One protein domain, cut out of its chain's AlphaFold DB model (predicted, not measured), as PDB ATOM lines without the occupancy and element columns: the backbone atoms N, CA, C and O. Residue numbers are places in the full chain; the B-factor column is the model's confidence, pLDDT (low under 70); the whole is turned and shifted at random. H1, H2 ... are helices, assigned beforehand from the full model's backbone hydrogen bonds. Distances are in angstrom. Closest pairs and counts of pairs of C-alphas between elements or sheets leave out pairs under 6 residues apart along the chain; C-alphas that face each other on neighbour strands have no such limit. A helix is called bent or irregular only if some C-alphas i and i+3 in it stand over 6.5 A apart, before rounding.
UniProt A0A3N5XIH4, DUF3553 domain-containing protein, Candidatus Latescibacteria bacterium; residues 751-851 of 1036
ATOM      1  N   ALA A 751     -26.167  14.305  48.277       81.81
ATOM      2  CA  ALA A 751     -26.170  13.615  49.567       81.81
ATOM      3  C   ALA A 751     -27.443  13.910  50.389       81.81
ATOM      4  O   ALA A 751     -27.976  13.014  51.042       81.81
ATOM      5  N   MET A 752     -28.003  15.119  50.261       75.44
ATOM      6  CA  MET A 752     -29.292  15.505  50.855       75.44
ATOM      7  C   MET A 752     -30.475  14.637  50.395       75.44
ATOM      8  O   MET A 752     -31.481  14.570  51.094       75.44
ATOM      9  N   ILE A 753     -30.369  13.937  49.259       75.19
ATOM     10  CA  ILE A 753     -31.400  12.991  48.796       75.19
ATOM     11  C   ILE A 753     -31.551  11.814  49.775       75.19
ATOM     12  O   ILE A 753     -32.658  11.318  49.972       75.19
ATOM     13  N   SER A 754     -30.447  11.379  50.392       69.62
ATOM     14  CA  SER A 754     -30.412  10.255  51.338       69.62
ATOM     15  C   SER A 754     -30.637  10.640  52.806       69.62
ATOM     16  O   SER A 754     -30.733   9.744  53.641       69.62
ATOM     17  N   GLU A 755     -30.727  11.931  53.143       66.31
ATOM     18  CA  GLU A 755     -30.963  12.378  54.523       66.31
ATOM     19  C   GLU A 755     -32.442  12.712  54.799       66.31
ATOM     20  O   GLU A 755     -33.192  13.183  53.945       66.31
ATOM     21  N   GLU A 756     -32.872  12.512  56.048       58.78
ATOM     22  CA  GLU A 756     -34.235  12.820  56.513       58.78
ATOM     23  C   GLU A 756     -34.490  14.326  56.757       58.78
ATOM     24  O   GLU A 756     -35.561  14.696  57.239       58.78
ATOM     25  N   ARG A 757     -33.507  15.208  56.512       60.97
ATOM     26  CA  ARG A 757     -33.418  16.526  57.175       60.97
ATOM     27  C   ARG A 757     -33.520  17.742  56.242       60.97
ATOM     28  O   ARG A 757     -33.451  17.641  55.023       60.97
ATOM     29  N   ARG A 758     -33.748  18.902  56.871       66.00
ATOM     30  CA  ARG A 758     -34.223  20.170  56.285       66.00
ATOM     31  C   ARG A 758     -33.082  21.085  55.840       66.00
ATOM     32  O   ARG A 758     -32.272  21.472  56.679       66.00
ATOM     33  N   CYS A 759     -33.041  21.421  54.549       74.00
ATOM     34  CA  CYS A 759     -32.285  22.527  53.921       74.00
ATOM     35  C   CYS A 759     -32.314  22.429  52.376       74.00
ATOM     36  O   CYS A 759     -31.343  22.768  51.690       74.00
ATOM     37  N   VAL A 760     -33.427  21.970  51.796       86.62
ATOM     38  CA  VAL A 760     -33.544  21.730  50.349       86.62
ATOM     39  C   VAL A 760     -33.472  23.039  49.550       86.62
ATOM     40  O   VAL A 760     -32.813  23.106  48.513       86.62
ATOM     41  N   TRP A 761     -34.084  24.115  50.047       87.88
ATOM     42  CA  TRP A 761     -34.187  25.392  49.327       87.88
ATOM     43  C   TRP A 761     -32.870  26.180  49.186       87.88
ATOM     44  O   TRP A 761     -32.597  26.657  48.078       87.88
ATOM     45  N   PRO A 762     -31.969  26.214  50.189       88.50
ATOM     46  CA  PRO A 762     -30.591  26.668  49.998       88.50
ATOM     47  C   PRO A 762     -29.837  25.882  48.913       88.50
ATOM     48  O   PRO A 762     -29.079  26.478  48.143       88.50
ATOM     49  N   CYS A 763     -30.087  24.571  48.785       88.81
ATOM     50  CA  CYS A 763     -29.510  23.758  47.712       88.81
ATOM     51  C   CYS A 763     -30.069  24.163  46.337       88.81
ATOM     52  O   CYS A 763     -29.297  24.365  45.403       88.81
ATOM     53  N   VAL A 764     -31.389  24.355  46.209       90.44
ATOM     54  CA  VAL A 764     -32.033  24.845  44.970       90.44
ATOM     55  C   VAL A 764     -31.437  26.187  44.533       90.44
ATOM     56  O   VAL A 764     -31.034  26.343  43.379       90.44
ATOM     57  N   HIS A 765     -31.311  27.136  45.462       90.44
ATOM     58  CA  HIS A 765     -30.693  28.441  45.228       90.44
ATOM     59  C   HIS A 765     -29.246  28.316  44.716       90.44
ATOM     60  O   HIS A 765     -28.880  28.900  43.690       90.44
ATOM     61  N   ALA A 766     -28.424  27.512  45.394       91.19
ATOM     62  CA  ALA A 766     -27.032  27.291  45.020       91.19
ATOM     63  C   ALA A 766     -26.876  26.573  43.666       91.19
ATOM     64  O   ALA A 766     -25.957  26.898  42.914       91.19
ATOM     65  N   LEU A 767     -27.774  25.647  43.317       92.25
ATOM     66  CA  LEU A 767     -27.794  24.993  42.007       92.25
ATOM     67  C   LEU A 767     -28.166  25.982  40.891       92.25
ATOM     68  O   LEU A 767     -27.508  25.997  39.853       92.25
ATOM     69  N   ILE A 768     -29.144  26.867  41.114       91.69
ATOM     70  CA  ILE A 768     -29.519  27.911  40.145       91.69
ATOM     71  C   ILE A 768     -28.356  28.892  39.902       91.69
ATOM     72  O   ILE A 768     -28.058  29.207  38.748       91.69
ATOM     73  N   ASN A 769     -27.618  29.290  40.947       90.94
ATOM     74  CA  ASN A 769     -26.391  30.093  40.809       90.94
ATOM     75  C   ASN A 769     -25.345  29.428  39.888       90.94
ATOM     76  O   ASN A 769     -24.697  30.111  39.090       90.94
ATOM     77  N   ILE A 770     -25.191  28.099  39.958       91.00
ATOM     78  CA  ILE A 770     -24.305  27.339  39.059       91.00
ATOM     79  C   ILE A 770     -24.837  27.355  37.621       91.00
ATOM     80  O   ILE A 770     -24.053  27.550  36.692       91.00
ATOM     81  N   VAL A 771     -26.150  27.188  37.426       89.44
ATOM     82  CA  VAL A 771     -26.776  27.217  36.092       89.44
ATOM     83  C   VAL A 771     -26.588  28.573  35.402       89.44
ATOM     84  O   VAL A 771     -26.370  28.620  34.192       89.44
ATOM     85  N   GLU A 772     -26.607  29.679  36.145       86.31
ATOM     86  CA  GLU A 772     -26.391  31.010  35.570       86.31
ATOM     87  C   GLU A 772     -24.914  31.320  35.273       86.31
ATOM     88  O   GLU A 772     -24.633  32.053  34.326       86.31
ATOM     89  N   SER A 773     -23.944  30.680  35.938       84.12
ATOM     90  CA  SER A 773     -22.503  30.900  35.695       84.12
ATOM     91  C   SER A 773     -22.084  30.551  34.246       84.12
ATOM     92  O   SER A 773     -22.120  29.374  33.878       84.12
ATOM     93  N   PRO A 774     -21.710  31.523  33.382       65.50
ATOM     94  CA  PRO A 774     -21.587  31.307  31.932       65.50
ATOM     95  C   PRO A 774     -20.382  30.465  31.497       65.50
ATOM     96  O   PRO A 774     -20.414  29.866  30.427       65.50
ATOM     97  N   GLU A 775     -19.344  30.368  32.324       65.62
ATOM     98  CA  GLU A 775     -18.064  29.739  31.965       65.62
ATOM     99  C   GLU A 775     -18.015  28.224  32.260       65.62
ATOM    100  O   GLU A 775     -16.964  27.595  32.153       65.62
ATOM    101  N   ARG A 776     -19.135  27.622  32.693       73.56
ATOM    102  CA  ARG A 776     -19.156  26.326  33.400       73.56
ATOM    103  C   ARG A 776     -20.217  25.329  32.887       73.56
ATOM    104  O   ARG A 776     -20.883  24.675  33.683       73.56
ATOM    105  N   GLU A 777     -20.367  25.169  31.565       79.81
ATOM    106  CA  GLU A 777     -21.410  24.327  30.914       79.81
ATOM    107  C   GLU A 777     -21.539  22.891  31.473       79.81
ATOM    108  O   GLU A 777     -22.652  22.388  31.638       79.81
ATOM    109  N   THR A 778     -20.434  22.232  31.838       84.88
ATOM    110  CA  THR A 778     -20.465  20.906  32.487       84.88
ATOM    111  C   THR A 778     -21.163  20.927  33.846       84.88
ATOM    112  O   THR A 778     -21.982  20.053  34.126       84.88
ATOM    113  N   PHE A 779     -20.886  21.935  34.677       88.50
ATOM    114  CA  PHE A 779     -21.536  22.101  35.977       88.50
ATOM    115  C   PHE A 779     -22.990  22.563  35.835       88.50
ATOM    116  O   PHE A 779     -23.837  22.091  36.589       88.50
ATOM    117  N   ARG A 780     -23.313  23.392  34.827       89.62
ATOM    118  CA  ARG A 780     -24.706  23.743  34.485       89.62
ATOM    119  C   ARG A 780     -25.541  22.496  34.209       89.62
ATOM    120  O   ARG A 780     -26.610  22.334  34.791       89.62
ATOM    121  N   LYS A 781     -25.032  21.595  33.359       87.50
ATOM    122  CA  LYS A 781     -25.691  20.321  33.044       87.50
ATOM    123  C   LYS A 781     -25.901  19.480  34.310       87.50
ATOM    124  O   LYS A 781     -27.028  19.082  34.576       87.50
ATOM    125  N   GLN A 782     -24.861  19.294  35.124       89.88
ATOM    126  CA  GLN A 782     -24.951  18.511  36.365       89.88
ATOM    127  C   GLN A 782     -25.899  19.120  37.412       89.88
ATOM    128  O   GLN A 782     -26.532  18.376  38.163       89.88
ATOM    129  N   ALA A 783     -26.011  20.451  37.471       91.31
ATOM    130  CA  ALA A 783     -26.949  21.139  38.353       91.31
ATOM    131  C   ALA A 783     -28.401  20.940  37.896       91.31
ATOM    132  O   ALA A 783     -29.243  20.577  38.714       91.31
ATOM    133  N   LEU A 784     -28.675  21.076  36.592       90.56
ATOM    134  CA  LEU A 784     -29.991  20.780  36.017       90.56
ATOM    135  C   LEU A 784     -30.382  19.306  36.183       90.56
ATOM    136  O   LEU A 784     -31.509  19.030  36.570       90.56
ATOM    137  N   GLU A 785     -29.460  18.365  35.965       89.88
ATOM    138  CA  GLU A 785     -29.689  16.931  36.211       89.88
ATOM    139  C   GLU A 785     -30.021  16.640  37.681       89.88
ATOM    140  O   GLU A 785     -30.875  15.806  37.969       89.88
ATOM    141  N   THR A 786     -29.383  17.352  38.618       90.44
ATOM    142  CA  THR A 786     -29.650  17.193  40.056       90.44
ATOM    143  C   THR A 786     -31.039  17.740  40.415       90.44
ATOM    144  O   THR A 786     -31.820  17.023  41.039       90.44
ATOM    145  N   LEU A 787     -31.395  18.945  39.941       90.19
ATOM    146  CA  LEU A 787     -32.738  19.534  40.097       90.19
ATOM    147  C   LEU A 787     -33.844  18.684  39.446       90.19
ATOM    148  O   LEU A 787     -34.949  18.589  39.977       90.19
ATOM    149  N   ALA A 788     -33.563  18.071  38.296       86.75
ATOM    150  CA  ALA A 788     -34.519  17.259  37.548       86.75
ATOM    151  C   ALA A 788     -34.693  15.830  38.093       86.75
ATOM    152  O   ALA A 788     -35.587  15.122  37.637       86.75
ATOM    153  N   SER A 789     -33.857  15.388  39.040       88.75
ATOM    154  CA  SER A 789     -33.934  14.026  39.580       88.75
ATOM    155  C   SER A 789     -35.198  13.811  40.420       88.75
ATOM    156  O   SER A 789     -35.525  14.623  41.288       88.75
ATOM    157  N   ASP A 790     -35.899  12.695  40.196       85.06
ATOM    158  CA  ASP A 790     -37.176  12.391  40.864       85.06
ATOM    159  C   ASP A 790     -37.051  12.398  42.395       85.06
ATOM    160  O   ASP A 790     -37.928  12.893  43.101       85.06
ATOM    161  N   SER A 791     -35.921  11.912  42.915       84.06
ATOM    162  CA  SER A 791     -35.633  11.857  44.349       84.06
ATOM    163  C   SER A 791     -35.415  13.246  44.968       84.06
ATOM    164  O   SER A 791     -35.885  13.503  46.075       84.06
ATOM    165  N   PHE A 792     -34.763  14.176  44.258       87.00
ATOM    166  CA  PHE A 792     -34.615  15.561  44.723       87.00
ATOM    167  C   PHE A 792     -35.928  16.348  44.560       87.00
ATOM    168  O   PHE A 792     -36.304  17.120  45.442       87.00
ATOM    169  N   ARG A 793     -36.694  16.086  43.487       86.75
ATOM    170  CA  ARG A 793     -38.061  16.606  43.296       86.75
ATOM    171  C   ARG A 793     -39.018  16.151  44.402       86.75
ATOM    172  O   ARG A 793     -39.854  16.946  44.822       86.75
ATOM    173  N   ALA A 794     -38.890  14.923  44.910       85.75
ATOM    174  CA  ALA A 794     -39.646  14.460  46.075       85.75
ATOM    175  C   ALA A 794     -39.310  15.289  47.330       85.75
ATOM    176  O   ALA A 794     -40.215  15.822  47.970       85.75
ATOM    177  N   LYS A 795     -38.018  15.520  47.612       84.56
ATOM    178  CA  LYS A 795     -37.578  16.378  48.728       84.56
ATOM    179  C   LYS A 795     -38.074  17.827  48.628       84.56
ATOM    180  O   LYS A 795     -38.518  18.376  49.632       84.56
ATOM    181  N   MET A 796     -38.117  18.417  47.430       86.88
ATOM    182  CA  MET A 796     -38.715  19.750  47.211       86.88
ATOM    183  C   MET A 796     -40.237  19.811  47.460       86.88
ATOM    184  O   MET A 796     -40.791  20.904  47.566       86.88
ATOM    185  N   LYS A 797     -40.930  18.666  47.543       86.69
ATOM    186  CA  LYS A 797     -42.362  18.583  47.891       86.69
ATOM    187  C   LYS A 797     -42.598  18.317  49.380       86.69
ATOM    188  O   LYS A 797     -43.659  18.669  49.885       86.69
ATOM    189  N   GLU A 798     -41.626  17.727  50.078       84.62
ATOM    190  CA  GLU A 798     -41.660  17.504  51.533       84.62
ATOM    191  C   GLU A 798     -41.413  18.796  52.337       84.62
ATOM    192  O   GLU A 798     -41.991  18.974  53.410       84.62
ATOM    193  N   GLU A 799     -40.571  19.706  51.833       82.94
ATOM    194  CA  GLU A 799     -40.179  20.947  52.516       82.94
ATOM    195  C   GLU A 799     -40.721  22.192  51.789       82.94
ATOM    196  O   GLU A 799     -40.453  22.401  50.606       82.94
ATOM    197  N   ALA A 800     -41.449  23.067  52.492       83.25
ATOM    198  CA  ALA A 800     -41.888  24.355  51.949       83.25
ATOM    199  C   ALA A 800     -40.794  25.436  52.109       83.25
ATOM    200  O   ALA A 800     -40.182  25.507  53.176       83.25
ATOM    201  N   PRO A 801     -40.563  26.296  51.098       84.81
ATOM    202  CA  PRO A 801     -39.603  27.389  51.191       84.81
ATOM    203  C   PRO A 801     -40.090  28.470  52.150       84.81
ATOM    204  O   PRO A 801     -41.291  28.713  52.301       84.81
ATOM    205  N   THR A 802     -39.148  29.193  52.748       85.75
ATOM    206  CA  THR A 802     -39.468  30.406  53.505       85.75
ATOM    207  C   THR A 802     -40.041  31.501  52.585       85.75
ATOM    208  O   THR A 802     -39.827  31.481  51.364       85.75
ATOM    209  N   PRO A 803     -40.752  32.510  53.131       85.00
ATOM    210  CA  PRO A 803     -41.226  33.651  52.343       85.00
ATOM    211  C   PRO A 803     -40.093  34.421  51.643       85.00
ATOM    212  O   PRO A 803     -40.281  34.940  50.539       85.00
ATOM    213  N   GLU A 804     -38.914  34.469  52.268       83.94
ATOM    214  CA  GLU A 804     -37.711  35.124  51.748       83.94
ATOM    215  C   GLU A 804     -37.154  34.370  50.533       83.94
ATOM    216  O   GLU A 804     -36.996  34.965  49.465       83.94
ATOM    217  N   GLU A 805     -36.964  33.051  50.642       85.31
ATOM    218  CA  GLU A 805     -36.542  32.185  49.528       85.31
ATOM    219  C   GLU A 805     -37.557  32.206  48.376       85.31
ATOM    220  O   GLU A 805     -37.179  32.325  47.208       85.31
ATOM    221  N   SER A 806     -38.853  32.175  48.696       85.69
ATOM    222  CA  SER A 806     -39.942  32.247  47.713       85.69
ATOM    223  C   SER A 806     -39.922  33.561  46.928       85.69
ATOM    224  O   SER A 806     -40.039  33.568  45.699       85.69
ATOM    225  N   SER A 807     -39.745  34.687  47.625       84.81
ATOM    226  CA  SER A 807     -39.647  36.019  47.013       84.81
ATOM    227  C   SER A 807     -38.375  36.166  46.179       84.81
ATOM    228  O   SER A 807     -38.407  36.730  45.082       84.81
ATOM    229  N   TYR A 808     -37.262  35.614  46.666       85.69
ATOM    230  CA  TYR A 808     -35.988  35.598  45.962       85.69
ATOM    231  C   TYR A 808     -36.079  34.835  44.635       85.69
ATOM    232  O   TYR A 808     -35.768  35.384  43.575       85.69
ATOM    233  N   LEU A 809     -36.556  33.585  44.679       87.00
ATOM    234  CA  LEU A 809     -36.699  32.727  43.502       87.00
ATOM    235  C   LEU A 809     -37.691  33.323  42.496       87.00
ATOM    236  O   LEU A 809     -37.382  33.376  41.305       87.00
ATOM    237  N   ARG A 810     -38.824  33.876  42.961       85.62
ATOM    238  CA  ARG A 810     -39.789  34.609  42.118       85.62
ATOM    239  C   ARG A 810     -39.118  35.739  41.339       85.62
ATOM    240  O   ARG A 810     -39.236  35.793  40.115       85.62
ATOM    241  N   ASN A 811     -38.397  36.622  42.027       86.12
ATOM    242  CA  ASN A 811     -37.738  37.764  41.392       86.12
ATOM    243  C   ASN A 811     -36.654  37.320  40.399       86.12
ATOM    244  O   ASN A 811     -36.550  37.884  39.307       86.12
ATOM    245  N   ARG A 812     -35.881  36.281  40.741       87.31
ATOM    246  CA  ARG A 812     -34.778  35.790  39.907       87.31
ATOM    247  C   ARG A 812     -35.258  35.068  38.643       87.31
ATOM    248  O   ARG A 812     -34.742  35.345  37.563       87.31
ATOM    249  N   LEU A 813     -36.292  34.229  38.739       87.56
ATOM    250  CA  LEU A 813     -36.885  33.540  37.582       87.56
ATOM    251  C   LEU A 813     -37.623  34.510  36.642       87.56
ATOM    252  O   LEU A 813     -37.488  34.415  35.420       87.56
ATOM    253  N   LEU A 814     -38.345  35.502  37.182       83.94
ATOM    254  CA  LEU A 814     -38.966  36.556  36.365       83.94
ATOM    255  C   LEU A 814     -37.918  37.418  35.646       83.94
ATOM    256  O   LEU A 814     -38.109  37.774  34.483       83.94
ATOM    257  N   GLY A 815     -36.805  37.724  36.319       81.88
ATOM    258  CA  GLY A 815     -35.692  38.512  35.790       81.88
ATOM    259  C   GLY A 815     -34.695  37.750  34.907       81.88
ATOM    260  O   GLY A 815     -33.698  38.347  34.506       81.88
ATOM    261  N   TRP A 816     -34.928  36.465  34.609       84.19
ATOM    262  CA  TRP A 816     -33.948  35.578  33.967       84.19
ATOM    263  C   TRP A 816     -33.407  36.126  32.634       84.19
ATOM    264  O   TRP A 816     -34.162  36.309  31.672       84.19
ATOM    265  N   LYS A 817     -32.089  36.362  32.570       75.50
ATOM    266  CA  LYS A 817     -31.403  36.942  31.393       75.50
ATOM    267  C   LYS A 817     -30.707  35.911  30.500       75.50
ATOM    268  O   LYS A 817     -30.328  36.237  29.380       75.50
ATOM    269  N   HIS A 818     -30.506  34.686  30.982       74.81
ATOM    270  CA  HIS A 818     -29.827  33.635  30.224       74.81
ATOM    271  C   HIS A 818     -30.778  32.916  29.250       74.81
ATOM    272  O   HIS A 818     -31.991  33.107  29.276       74.81
ATOM    273  N   SER A 819     -30.220  32.074  28.373       74.12
ATOM    274  CA  SER A 819     -30.996  31.324  27.374       74.12
ATOM    275  C   SER A 819     -32.140  30.523  28.006       74.12
ATOM    276  O   SER A 819     -31.951  29.842  29.018       74.12
ATOM    277  N   GLU A 820     -33.301  30.539  27.346       73.00
ATOM    278  CA  GLU A 820     -34.484  29.756  27.724       73.00
ATOM    279  C   GLU A 820     -34.191  28.251  27.861       73.00
ATOM    280  O   GLU A 820     -34.818  27.585  28.683       73.00
ATOM    281  N   ARG A 821     -33.179  27.735  27.140       75.88
ATOM    282  CA  ARG A 821     -32.667  26.353  27.241       75.88
ATOM    283  C   ARG A 821     -32.378  25.914  28.682       75.88
ATOM    284  O   ARG A 821     -32.504  24.732  28.976       75.88
ATOM    285  N   TYR A 822     -31.976  26.841  29.552       82.31
ATOM    286  CA  TYR A 822     -31.672  26.556  30.958       82.31
ATOM    287  C   TYR A 822     -32.816  26.936  31.911       82.31
ATOM    288  O   TYR A 822     -32.863  26.411  33.016       82.31
ATOM    289  N   LEU A 823     -33.737  27.812  31.491       84.12
ATOM    290  CA  LEU A 823     -34.875  28.248  32.308       84.12
ATOM    291  C   LEU A 823     -35.950  27.162  32.402       84.12
ATOM    292  O   LEU A 823     -36.375  26.822  33.502       84.12
ATOM    293  N   TYR A 824     -36.373  26.596  31.268       83.44
ATOM    294  CA  TYR A 824     -37.473  25.625  31.249       83.44
ATOM    295  C   TYR A 824     -37.216  24.373  32.104       83.44
ATOM    296  O   TYR A 824     -38.105  24.028  32.876       83.44
ATOM    297  N   PRO A 825     -36.018  23.748  32.099       85.81
ATOM    298  CA  PRO A 825     -35.733  22.628  32.998       85.81
ATOM    299  C   PRO A 825     -35.788  22.986  34.494       85.81
ATOM    300  O   PRO A 825     -36.080  22.119  35.313       85.81
ATOM    301  N   ILE A 826     -35.536  24.251  34.869       89.38
ATOM    302  CA  ILE A 826     -35.711  24.726  36.254       89.38
ATOM    303  C   ILE A 826     -37.201  24.878  36.573       89.38
ATOM    304  O   ILE A 826     -37.639  24.428  37.627       89.38
ATOM    305  N   LEU A 827     -37.987  25.478  35.672       88.06
ATOM    306  CA  LEU A 827     -39.434  25.627  35.860       88.06
ATOM    307  C   LEU A 827     -40.124  24.260  35.973       88.06
ATOM    308  O   LEU A 827     -40.908  24.063  36.890       88.06
ATOM    309  N   GLU A 828     -39.756  23.303  35.119       85.94
ATOM    310  CA  GLU A 828     -40.238  21.916  35.164       85.94
ATOM    311  C   GLU A 828     -39.810  21.188  36.452       85.94
ATOM    312  O   GLU A 828     -40.565  20.395  37.004       85.94
ATOM    313  N   ALA A 829     -38.607  21.462  36.975       86.69
ATOM    314  CA  ALA A 829     -38.153  20.895  38.247       86.69
ATOM    315  C   ALA A 829     -38.875  21.467  39.475       86.69
ATOM    316  O   ALA A 829     -39.008  20.770  40.480       86.69
ATOM    317  N   LEU A 830     -39.338  22.714  39.389       87.56
ATOM    318  CA  LEU A 830     -40.128  23.382  40.423       87.56
ATOM    319  C   LEU A 830     -41.641  23.159  40.253       87.56
ATOM    320  O   LEU A 830     -42.407  23.495  41.159       87.56
ATOM    321  N   ASP A 831     -42.090  22.593  39.132       82.19
ATOM    322  CA  ASP A 831     -43.503  22.323  38.891       82.19
ATOM    323  C   ASP A 831     -44.051  21.232  39.829       82.19
ATOM    324  O   ASP A 831     -43.379  20.265  40.206       82.19
ATOM    325  N   GLY A 832     -45.285  21.430  40.288       76.12
ATOM    326  CA  GLY A 832     -45.892  20.619  41.343       76.12
ATOM    327  C   GLY A 832     -45.191  20.695  42.711       76.12
ATOM    328  O   GLY A 832     -45.451  19.833  43.553       76.12
ATOM    329  N   THR A 833     -44.306  21.674  42.946       84.00
ATOM    330  CA  THR A 833     -43.862  22.079  44.297       84.00
ATOM    331  C   THR A 833     -44.729  23.231  44.823       84.00
ATOM    332  O   THR A 833     -45.576  23.775  44.111       84.00
ATOM    333  N   SER A 834     -44.484  23.669  46.057       77.00
ATOM    334  CA  SER A 834     -45.102  24.864  46.655       77.00
ATOM    335  C   SER A 834     -44.777  26.186  45.932       77.00
ATOM    336  O   SER A 834     -45.406  27.199  46.223       77.00
ATOM    337  N   LEU A 835     -43.857  26.191  44.955       81.00
ATOM    338  CA  LEU A 835     -43.589  27.331  44.067       81.00
ATOM    339  C   LEU A 835     -44.327  27.262  42.713       81.00
ATOM    340  O   LEU A 835     -44.063  28.099  41.851       81.00
ATOM    341  N   GLY A 836     -45.254  26.318  42.502       78.06
ATOM    342  CA  GLY A 836     -45.946  26.134  41.215       78.06
ATOM    343  C   GLY A 836     -46.639  27.393  40.661       78.06
ATOM    344  O   GLY A 836     -46.553  27.680  39.471       78.06
ATOM    345  N   GLU A 837     -47.242  28.231  41.510       79.88
ATOM    346  CA  GLU A 837     -47.818  29.516  41.063       79.88
ATOM    347  C   GLU A 837     -46.759  30.456  40.453       79.88
ATOM    348  O   GLU A 837     -47.018  31.185  39.498       79.88
ATOM    349  N   ILE A 838     -45.537  30.440  40.995       81.06
ATOM    350  CA  ILE A 838     -44.427  31.264  40.505       81.06
ATOM    351  C   ILE A 838     -43.936  30.744  39.154       81.06
ATOM    352  O   ILE A 838     -43.640  31.558  38.277       81.06
ATOM    353  N   THR A 839     -43.871  29.423  38.957       80.69
ATOM    354  CA  THR A 839     -43.462  28.855  37.664       80.69
ATOM    355  C   THR A 839     -44.482  29.182  36.575       80.69
ATOM    356  O   THR A 839     -44.080  29.644  35.506       80.69
ATOM    357  N   GLN A 840     -45.782  29.079  36.870       81.00
ATOM    358  CA  GLN A 840     -46.867  29.459  35.957       81.00
ATOM    359  C   GLN A 840     -46.785  30.936  35.541       81.00
ATOM    360  O   GLN A 840     -46.744  31.229  34.346       81.00
ATOM    361  N   VAL A 841     -46.646  31.866  36.494       84.06
ATOM    362  CA  VAL A 841     -46.522  33.308  36.194       84.06
ATOM    363  C   VAL A 841     -45.271  33.617  35.354       84.06
ATOM    364  O   VAL A 841     -45.308  34.486  34.478       84.06
ATOM    365  N   VAL A 842     -44.157  32.907  35.575       81.81
ATOM    366  CA  VAL A 842     -42.957  33.035  34.727       81.81
ATOM    367  C   VAL A 842     -43.229  32.495  33.320       81.81
ATOM    368  O   VAL A 842     -42.876  33.160  32.344       81.81
ATOM    369  N   GLU A 843     -43.879  31.337  33.185       78.12
ATOM    370  CA  GLU A 843     -44.222  30.764  31.881       78.12
ATOM    371  C   GLU A 843     -45.192  31.631  31.076       78.12
ATOM    372  O   GLU A 843     -44.947  31.857  29.894       78.12
ATOM    373  N   GLU A 844     -46.271  32.129  31.677       79.44
ATOM    374  CA  GLU A 844     -47.257  32.995  31.016       79.44
ATOM    375  C   GLU A 844     -46.615  34.295  30.526       79.44
ATOM    376  O   GLU A 844     -46.804  34.709  29.375       79.44
ATOM    377  N   ARG A 845     -45.757  34.896  31.360       79.25
ATOM    378  CA  ARG A 845     -44.976  36.079  30.992       79.25
ATOM    379  C   ARG A 845     -43.978  35.797  29.862       79.25
ATOM    380  O   ARG A 845     -43.691  36.697  29.083       79.25
ATOM    381  N   ARG A 846     -43.452  34.573  29.733       75.62
ATOM    382  CA  ARG A 846     -42.591  34.179  28.599       75.62
ATOM    383  C   ARG A 846     -43.400  33.846  27.344       75.62
ATOM    384  O   ARG A 846     -43.029  34.282  26.261       75.62
ATOM    385  N   LYS A 847     -44.529  33.142  27.477       69.12
ATOM    386  CA  LYS A 847     -45.449  32.796  26.377       69.12
ATOM    387  C   LYS A 847     -46.009  34.048  25.694       69.12
ATOM    388  O   LYS A 847     -46.033  34.096  24.472       69.12
ATOM    389  N   SER A 848     -46.360  35.079  26.462       67.00
ATOM    390  CA  SER A 848     -46.810  36.386  25.943       67.00
ATOM    391  C   SER A 848     -45.708  37.239  25.292       67.00
ATOM    392  O   SER A 848     -46.024  38.171  24.559       67.00
ATOM    393  N   LEU A 849     -44.426  36.918  25.511       65.19
ATOM    394  CA  LEU A 849     -43.275  37.577  24.871       65.19
ATOM    395  C   LEU A 849     -42.735  36.817  23.644       65.19
ATOM    396  O   LEU A 849     -41.834  37.315  22.968       65.19
ATOM    397  N   ARG A 850     -43.241  35.612  23.350       61.84
ATOM    398  CA  ARG A 850     -42.785  34.801  22.213       61.84
ATOM    399  C   ARG A 850     -43.524  35.188  20.923       61.84
ATOM    400  O   ARG A 850     -44.753  35.174  20.919       61.84
ATOM    401  N   PRO A 851     -42.814  35.434  19.804       55.66
ATOM    402  CA  PRO A 851     -43.435  35.481  18.485       55.66
ATOM    403  C   PRO A 851     -44.067  34.118  18.178       55.66
ATOM    404  O   PRO A 851     -43.376  33.097  18.212       55.66
TER     405      PRO A 851
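AT A GLANCE: This is residues 751 to 851 of the 1036 residues of the protein "DUF3553 domain-containing protein" of Candidatus Latescibacteria bacterium (UniProt A0A3N5XIH4). H2, the longest helix by residues, is paired with H3 as a helical hairpin at one side of an up-and-down bundle of five helices, with H6 next in from H3 and with H5 and H7 at the far side. H4 slants across one end of this bundle, and the short H1 lies near that same end. The printed part has 101 residues with seven named helices, H1 to H7 in order along the chain, and no named strand; the class is all helix. The whole is compact, with a radius of gyration of the C-alphas of 13.2 A and spans of 45 by 30 by 22 A.

IN THESE COORDINATES: H2, residues 760 to 772, is 18.9 A long from C-alpha 760 at (-33.544, 21.730, 50.349) to C-alpha 772 at (-26.391, 31.010, 35.570). H3 is residues 777 to 788, 16.3 A; H5 is residues 803 to 814, 16.4 A. H6 is residues 820 to 830, 15.3 A; it is neither bent nor irregular, but only just: C-alphas 821 and 824 are 6.3 A apart. H7, residues 836 to 847, is 16.3 A long and ends with C-alpha 847 at (-45.449, 32.796, 26.377). H4 is residues 790 to 798, 12.7 A, and H1 is residues 751 to 754, 5.7 A.

HOW THE PARTS SIT: The bundle is H2, H3, H5, H6 and H7, up and down, each running against the one before it in the chain. H2 and H3, a hairpin, touch at a shallow tilt of 32 degrees, opposite ways; their closest C-alphas, of Val 771 and Arg 780, are 4.4 A apart. H3 touches H6 with residues 784 to 788 alone, the same way at a shallow tilt of 27 degrees; the closest C-alphas, of Ala 788 and Ala 829, are 5.2 A apart. H6 and H7, also a hairpin, only just touch, with 3 pairs of C-alphas within 8 A, the closest those of Leu 827 and Thr 839 at 5.5 A. H5 and H7 only just touch, with 3 such pairs, the closest those of Leu 814 and Val 842 at 5.6 A. H2 and H5 are close but not clearly touching. H4 and H2 only just touch, with 3 pairs, and only at their ends, Val 760 and Met 796 being closest at 6.4 A between C-alphas. H1 and H4 only just touch, with 3 pairs, the closest C-alphas those of Ile 753 and Phe 792 at 5.8 A. H2 and H7 are apart. Every O i to N i+4 pair is within hydrogen-bond range in H2, H3, H4, H5 and H7; in H6 it is 5 of 7, and H1 is too short for such a pair.

THE WHOLE: The two C-alphas farthest apart, of Glu 756 and Pro 851, are 45.2 A from each other. The printed part has no cut, and its six links between helices are tight. The mean pLDDT of the printed part is 82.0; residues 754 to 758, 774 to 775 and 847 to 851 are under 70.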